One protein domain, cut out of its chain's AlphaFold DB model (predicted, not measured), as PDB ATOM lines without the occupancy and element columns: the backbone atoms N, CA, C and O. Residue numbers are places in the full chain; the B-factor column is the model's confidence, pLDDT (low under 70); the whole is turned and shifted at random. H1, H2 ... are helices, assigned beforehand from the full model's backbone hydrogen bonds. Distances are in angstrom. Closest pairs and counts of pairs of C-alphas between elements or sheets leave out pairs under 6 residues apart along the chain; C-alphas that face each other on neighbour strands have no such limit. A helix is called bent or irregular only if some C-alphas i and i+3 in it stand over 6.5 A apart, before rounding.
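AT A GLANCE: This is residues 92 to 146 of the 207 residues of an uncharacterized protein of Comamonadaceae bacterium (UniProt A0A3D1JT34). With little regular structure, this is a hairpin of two short helices, H2 and H1, side by side, with a long unnamed tail, residues 120 to 146, that swings in a wide loop past the side of H2 away from H1. The printed part has 55 residues with two named helices, H1 then H2, and no named strand; the class is all helix, with 21 residues in named elements. It is loose, radius of gyration of the C-alphas 12.7 A, and flat, spanning 40 by 26 by 14 A.

IN THESE COORDINATES: H2, residues 109 to 119, is 14.9 A long and begins at C-alpha 109 (25.010, 48.384, 28.469). It is neither bent nor irregular, but only just: C-alphas 114 and 117 are 6.0 A apart. H1, residues 92 to 101, is 15.3 A long from C-alpha 92 (18.638, 28.097, 13.080); it is irregular, C-alphas 92 and 95 being 7.3 A apart.

HOW THE PARTS SIT: H2 and H1 touch, their closest C-alphas, Val 118 and Ala 95, 6.0 A apart. This helical hairpin has a shallow tilt of 13 degrees, opposite ways. O i to N i+4 pairs within hydrogen-bond range number 5 of 7 in H2 and 5 of 6 in H1.

THE WHOLE: The C-alphas farthest apart, Glu 92 and Ala 146, are 40.0 A apart. The printed part has no cut, and the H1 to H2 link is short. Mean pLDDT of the printed part is 87.8; residue 128 is under 70.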
ATOM      1  N   GLU A  92      19.032  28.325  11.682       91.81
ATOM      2  CA  GLU A  92      18.638  28.097  13.080       91.81
ATOM      3  C   GLU A  92      19.706  28.509  14.112       91.81
ATOM      4  O   GLU A  92      19.373  28.814  15.253       91.81
ATOM      5  N   HIS A  93      20.982  28.586  13.717       91.44
ATOM      6  CA  HIS A  93      22.083  29.003  14.588       91.44
ATOM      7  C   HIS A  93      22.418  30.497  14.480       91.44
ATOM      8  O   HIS A  93      23.250  30.984  15.243       91.44
ATOM      9  N   LEU A  94      21.784  31.251  13.576       90.69
ATOM     10  CA  LEU A  94      22.167  32.646  13.330       90.69
ATOM     11  C   LEU A  94      21.992  33.536  14.562       90.69
ATOM     12  O   LEU A  94      22.904  34.286  14.897       90.69
ATOM     13  N   ALA A  95      20.857  33.448  15.258       91.19
ATOM     14  CA  ALA A  95      20.613  34.247  16.460       91.19
ATOM     15  C   ALA A  95      21.636  33.966  17.585       91.19
ATOM     16  O   ALA A  95      22.279  34.920  18.033       91.19
ATOM     17  N   PRO A  96      21.868  32.708  18.024       91.19
ATOM     18  CA  PRO A  96      22.864  32.441  19.062       91.19
ATOM     19  C   PRO A  96      24.294  32.794  18.625       91.19
ATOM     20  O   PRO A  96      25.060  33.317  19.433       91.19
ATOM     21  N   LEU A  97      24.655  32.589  17.353       91.31
ATOM     22  CA  LEU A  97      25.969  32.988  16.838       91.31
ATOM     23  C   LEU A  97      26.143  34.508  16.792       91.31
ATOM     24  O   LEU A  97      27.208  35.002  17.153       91.31
ATOM     25  N   ALA A  98      25.110  35.257  16.403       90.50
ATOM     26  CA  ALA A  98      25.152  36.716  16.400       90.50
ATOM     27  C   ALA A  98      25.371  37.266  17.815       90.50
ATOM     28  O   ALA A  98      26.229  38.125  18.014       90.50
ATOM     29  N   VAL A  99      24.661  36.729  18.812       90.88
ATOM     30  CA  VAL A  99      24.857  37.092  20.226       90.88
ATOM     31  C   VAL A  99      26.296  36.832  20.669       90.88
ATOM     32  O   VAL A  99      26.916  37.707  21.278       90.88
ATOM     33  N   ALA A 100      26.842  35.671  20.307       89.00
ATOM     34  CA  ALA A 100      28.168  35.242  20.730       89.00
ATOM     35  C   ALA A 100      29.334  35.906  19.979       89.00
ATOM     36  O   ALA A 100      30.427  35.963  20.531       89.00
ATOM     37  N   ARG A 101      29.149  36.367  18.733       86.88
ATOM     38  CA  ARG A 101      30.281  36.731  17.853       86.88
ATOM     39  C   ARG A 101      30.141  38.047  17.091       86.88
ATOM     40  O   ARG A 101      31.124  38.499  16.520       86.88
ATOM     41  N   ALA A 102      28.958  38.661  17.027       88.31
ATOM     42  CA  ALA A 102      28.736  39.824  16.160       88.31
ATOM     43  C   ALA A 102      28.686  41.149  16.931       88.31
ATOM     44  O   ALA A 102      27.893  41.300  17.852       88.31
ATOM     45  N   GLY A 103      29.441  42.156  16.495       86.19
ATOM     46  CA  GLY A 103      29.481  43.483  17.124       86.19
ATOM     47  C   GLY A 103      30.637  43.633  18.116       86.19
ATOM     48  O   GLY A 103      31.573  42.839  18.090       86.19
ATOM     49  N   ALA A 104      30.589  44.673  18.951       85.31
ATOM     50  CA  ALA A 104      31.680  45.005  19.864       85.31
ATOM     51  C   ALA A 104      31.688  44.122  21.125       85.31
ATOM     52  O   ALA A 104      30.634  43.745  21.642       85.31
ATOM     53  N   PHE A 105      32.892  43.810  21.605       88.69
ATOM     54  CA  PHE A 105      33.165  43.139  22.876       88.69
ATOM     55  C   PHE A 105      34.298  43.899  23.601       88.69
ATOM     56  O   PHE A 105      35.255  44.273  22.918       88.69
ATOM     57  N   PRO A 106      34.256  44.120  24.933       88.69
ATOM     58  CA  PRO A 106      33.136  43.942  25.859       88.69
ATOM     59  C   PRO A 106      31.819  44.514  25.363       88.69
ATOM     60  O   PRO A 106      31.794  45.578  24.756       88.69
ATOM     61  N   ARG A 107      30.711  43.853  25.701       89.12
ATOM     62  CA  ARG A 107      29.389  44.454  25.509       89.12
ATOM     63  C   ARG A 107      29.197  45.562  26.532       89.12
ATOM     64  O   ARG A 107      29.170  45.273  27.738       89.12
ATOM     65  N   ASP A 108      29.016  46.789  26.066       91.12
ATOM     66  CA  ASP A 108      28.532  47.876  26.909       91.12
ATOM     67  C   ASP A 108      27.026  47.681  27.242       91.12
ATOM     68  O   ASP A 108      26.381  46.738  26.757       91.12
ATOM     69  N   PRO A 109      26.431  48.489  28.138       91.62
ATOM     70  CA  PRO A 109      25.010  48.384  28.469       91.62
ATOM     71  C   PRO A 109      24.071  48.526  27.259       91.62
ATOM     72  O   PRO A 109      23.073  47.800  27.190       91.62
ATOM     73  N   MET A 110      24.398  49.393  26.297       90.06
ATOM     74  CA  MET A 110      23.604  49.586  25.085       90.06
ATOM     75  C   MET A 110      23.672  48.349  24.183       90.06
ATOM     76  O   MET A 110      22.628  47.846  23.760       90.06
ATOM     77  N   ASP A 111      24.864  47.804  23.947       90.38
ATOM     78  CA  ASP A 111      25.082  46.580  23.184       90.38
ATOM     79  C   ASP A 111      24.309  45.408  23.787       90.38
ATOM     80  O   ASP A 111      23.620  44.684  23.067       90.38
ATOM     81  N   ARG A 112      24.348  45.229  25.116       90.06
ATOM     82  CA  ARG A 112      23.573  44.167  25.787       90.06
ATOM     83  C   ARG A 112      22.078  44.329  25.553       90.06
ATOM     84  O   ARG A 112      21.408  43.354  25.221       90.06
ATOM     85  N   ARG A 113      21.554  45.549  25.696       89.56
ATOM     86  CA  ARG A 113      20.134  45.840  25.466       89.56
ATOM     87  C   ARG A 113      19.730  45.582  24.015       89.56
ATOM     88  O   ARG A 113      18.647  45.054  23.773       89.56
ATOM     89  N   LEU A 114      20.565  45.951  23.047       88.25
ATOM     90  CA  LEU A 114      20.279  45.730  21.627       88.25
ATOM     91  C   LEU A 114      20.360  44.243  21.253       88.25
ATOM     92  O   LEU A 114      19.488  43.750  20.533       88.25
ATOM     93  N   MET A 115      21.349  43.520  21.779       90.31
ATOM     94  CA  MET A 115      21.525  42.087  21.520       90.31
ATOM     95  C   MET A 115      20.493  41.210  22.241       90.31
ATOM     96  O   MET A 115      20.225  40.104  21.780       90.31
ATOM     97  N   ASP A 116      19.854  41.691  23.307       90.31
ATOM     98  CA  ASP A 116      18.784  40.972  24.011       90.31
ATOM     99  C   ASP A 116      17.572  40.678  23.104       90.31
ATOM    100  O   ASP A 116      17.030  39.573  23.120       90.31
ATOM    101  N   ALA A 117      17.200  41.613  22.223       89.88
ATOM    102  CA  ALA A 117      16.144  41.379  21.234       89.88
ATOM    103  C   ALA A 117      16.527  40.273  20.232       89.88
ATOM    104  O   ALA A 117      15.689  39.441  19.881       89.88
ATOM    105  N   VAL A 118      17.802  40.225  19.816       91.50
ATOM    106  CA  VAL A 118      18.339  39.166  18.944       91.50
ATOM    107  C   VAL A 118      18.315  37.821  19.669       91.50
ATOM    108  O   VAL A 118      17.830  36.839  19.112       91.50
ATOM    109  N   ALA A 119      18.759  37.788  20.928       90.81
ATOM    110  CA  ALA A 119      18.763  36.587  21.759       90.81
ATOM    111  C   ALA A 119      17.352  36.012  21.967       90.81
ATOM    112  O   ALA A 119      17.177  34.796  21.972       90.81
ATOM    113  N   ARG A 120      16.339  36.876  22.103       91.25
ATOM    114  CA  ARG A 120      14.931  36.481  22.276       91.25
ATOM    115  C   ARG A 120      14.182  36.241  20.964       91.25
ATOM    116  O   ARG A 120      13.021  35.838  21.009       91.25
ATOM    117  N   GLY A 121      14.792  36.518  19.810       90.00
ATOM    118  CA  GLY A 121      14.121  36.436  18.508       90.00
ATOM    119  C   GLY A 121      12.960  37.427  18.359       90.00
ATOM    120  O   GLY A 121      11.954  37.117  17.725       90.00
ATOM    121  N   GLN A 122      13.066  38.608  18.971       90.44
ATOM    122  CA  GLN A 122      12.009  39.619  18.998       90.44
ATOM    123  C   GLN A 122      12.349  40.804  18.092       90.44
ATOM    124  O   GLN A 122      13.458  41.337  18.111       90.44
ATOM    125  N   ILE A 123      11.360  41.277  17.330       85.12
ATOM    126  CA  ILE A 123      11.479  42.548  16.611       85.12
ATOM    127  C   ILE A 123      11.307  43.675  17.631       85.12
ATOM    128  O   ILE A 123      10.227  43.853  18.194       85.12
ATOM    129  N   SER A 124      12.365  44.452  17.862       80.25
ATOM    130  CA  SER A 124      12.258  45.667  18.670       80.25
ATOM    131  C   SER A 124      11.453  46.721  17.908       80.25
ATOM    132  O   SER A 124      11.891  47.215  16.869       80.25
ATOM    133  N   LEU A 125      10.270  47.049  18.427       82.75
ATOM    134  CA  LEU A 125       9.372  48.065  17.863       82.75
ATOM    135  C   LEU A 125       9.717  49.487  18.325       82.75
ATOM    136  O   LEU A 125       9.120  50.452  17.855       82.75
ATOM    137  N   GLN A 126      10.668  49.623  19.253       76.44
ATOM    138  CA  GLN A 126      11.093  50.925  19.749       76.44
ATOM    139  C   GLN A 126      11.908  51.663  18.675       76.44
ATOM    140  O   GLN A 126      12.797  51.058  18.061       76.44
ATOM    141  N   PRO A 127      11.652  52.962  18.436       75.12
ATOM    142  CA  PRO A 127      12.405  53.722  17.450       75.12
ATOM    143  C   PRO A 127      13.898  53.769  17.803       75.12
ATOM    144  O   PRO A 127      14.286  54.332  18.818       75.12
ATOM    145  N   ARG A 128      14.753  53.206  16.940       69.94
ATOM    146  CA  ARG A 128      16.209  53.111  17.185       69.94
ATOM    147  C   ARG A 128      16.985  54.415  16.981       69.94
ATOM    148  O   ARG A 128      18.158  54.475  17.321       69.94
ATOM    149  N   HIS A 129      16.349  55.438  16.411       78.25
ATOM    150  CA  HIS A 129      16.955  56.761  16.214       78.25
ATOM    151  C   HIS A 129      16.943  57.617  17.492       78.25
ATOM    152  O   HIS A 129      17.553  58.680  17.522       78.25
ATOM    153  N   ILE A 130      16.258  57.155  18.541       80.25
ATOM    154  CA  ILE A 130      16.251  57.755  19.873       80.25
ATOM    155  C   ILE A 130      16.791  56.692  20.826       80.25
ATOM    156  O   ILE A 130      16.438  55.520  20.704       80.25
ATOM    157  N   ASN A 131      17.647  57.084  21.772       83.38
ATOM    158  CA  ASN A 131      18.072  56.197  22.849       83.38
ATOM    159  C   ASN A 131      17.255  56.475  24.125       83.38
ATOM    160  O   ASN A 131      17.700  57.259  24.964       83.38
ATOM    161  N   PRO A 132      16.074  55.849  24.304       82.50
ATOM    162  CA  PRO A 132      15.247  56.075  25.488       82.50
ATOM    163  C   PRO A 132      15.881  55.537  26.778       82.50
ATOM    164  O   PRO A 132      15.468  55.943  27.859       82.50
ATOM    165  N   ALA A 133      16.863  54.634  26.685       86.56
ATOM    166  CA  ALA A 133      17.562  54.086  27.844       86.56
ATOM    167  C   ALA A 133      18.676  55.013  28.362       86.56
ATOM    168  O   ALA A 133      19.153  54.812  29.474       86.56
ATOM    169  N   GLY A 134      19.095  56.013  27.574       88.81
ATOM    170  CA  GLY A 134      20.168  56.936  27.958       88.81
ATOM    171  C   GLY A 134      21.525  56.257  28.178       88.81
ATOM    172  O   GLY A 134      22.369  56.793  28.885       88.81
ATOM    173  N   ASP A 135      21.736  55.077  27.591       90.38
ATOM    174  CA  ASP A 135      22.886  54.201  27.848       90.38
ATOM    175  C   ASP A 135      23.985  54.268  26.776       90.38
ATOM    176  O   ASP A 135      24.939  53.502  26.831       90.38
ATOM    177  N   GLY A 136      23.889  55.195  25.818       87.44
ATOM    178  CA  GLY A 136      24.788  55.252  24.654       87.44
ATOM    179  C   GLY A 136      26.232  55.657  24.963       87.44
ATOM    180  O   GLY A 136      27.089  55.566  24.094       87.44
ATOM    181  N   SER A 137      26.496  56.121  26.182       88.88
ATOM    182  CA  SER A 137      27.837  56.380  26.718       88.88
ATOM    183  C   SER A 137      28.063  55.681  28.061       88.88
ATOM    184  O   SER A 137      29.032  55.972  28.764       88.88
ATOM    185  N   ALA A 138      27.147  54.790  28.454       90.94
ATOM    186  CA  ALA A 138      27.274  54.067  29.702       90.94
ATOM    187  C   ALA A 138      28.389  53.029  29.567       90.94
ATOM    188  O   ALA A 138      28.449  52.280  28.598       90.94
ATOM    189  N   LEU A 139      29.263  52.960  30.564       89.81
ATOM    190  CA  LEU A 139      30.273  51.917  30.652       89.81
ATOM    191  C   LEU A 139      29.742  50.768  31.513       89.81
ATOM    192  O   LEU A 139      28.887  50.974  32.378       89.81
ATOM    193  N   PRO A 140      30.245  49.538  31.323       86.31
ATOM    194  CA  PRO A 140      29.850  48.405  32.153       86.31
ATOM    195  C   PRO A 140      30.393  48.485  33.591       86.31
ATOM    196  O   PRO A 140      30.146  47.582  34.386       86.31
ATOM    197  N   PHE A 141      31.121  49.550  33.922       87.25
ATOM    198  CA  PHE A 141      31.693  49.837  35.227       87.25
ATOM    199  C   PHE A 141      31.468  51.310  35.586       87.25
ATOM    200  O   PHE A 141      31.413  52.178  34.718       87.25
ATOM    201  N   THR A 142      31.364  51.597  36.881       87.94
ATOM    202  CA  THR A 142      31.319  52.968  37.417       87.94
ATOM    203  C   THR A 142      32.703  53.479  37.809       87.94
ATOM    204  O   THR A 142      32.952  54.680  37.774       87.94
ATOM    205  N   VAL A 143      33.609  52.562  38.149       91.81
ATOM    206  CA  VAL A 143      35.030  52.820  38.381       91.81
ATOM    207  C   VAL A 143      35.810  51.984  37.368       91.81
ATOM    208  O   VAL A 143      35.603  50.768  37.335       91.81
ATOM    209  N   PRO A 144      36.663  52.597  36.530       88.50
ATOM    210  CA  PRO A 144      37.462  51.853  35.567       88.50
ATOM    211  C   PRO A 144      38.326  50.792  36.257       88.50
ATOM    212  O   PRO A 144      38.913  51.084  37.304       88.50
ATOM    213  N   PRO A 145      38.424  49.570  35.700       88.44
ATOM    214  CA  PRO A 145      39.412  48.612  36.172       88.44
ATOM    215  C   PRO A 145      40.817  49.188  35.969       88.44
ATOM    216  O   PRO A 145      41.049  49.972  35.047       88.44
ATOM    217  N   ALA A 146      41.756  48.794  36.829       94.19
ATOM    218  CA  ALA A 146      43.151  49.168  36.642       94.19
ATOM    219  C   ALA A 146      43.642  48.628  35.285       94.19
ATOM    220  O   ALA A 146      43.409  47.446  34.997       94.19
TER     221      ALA A 146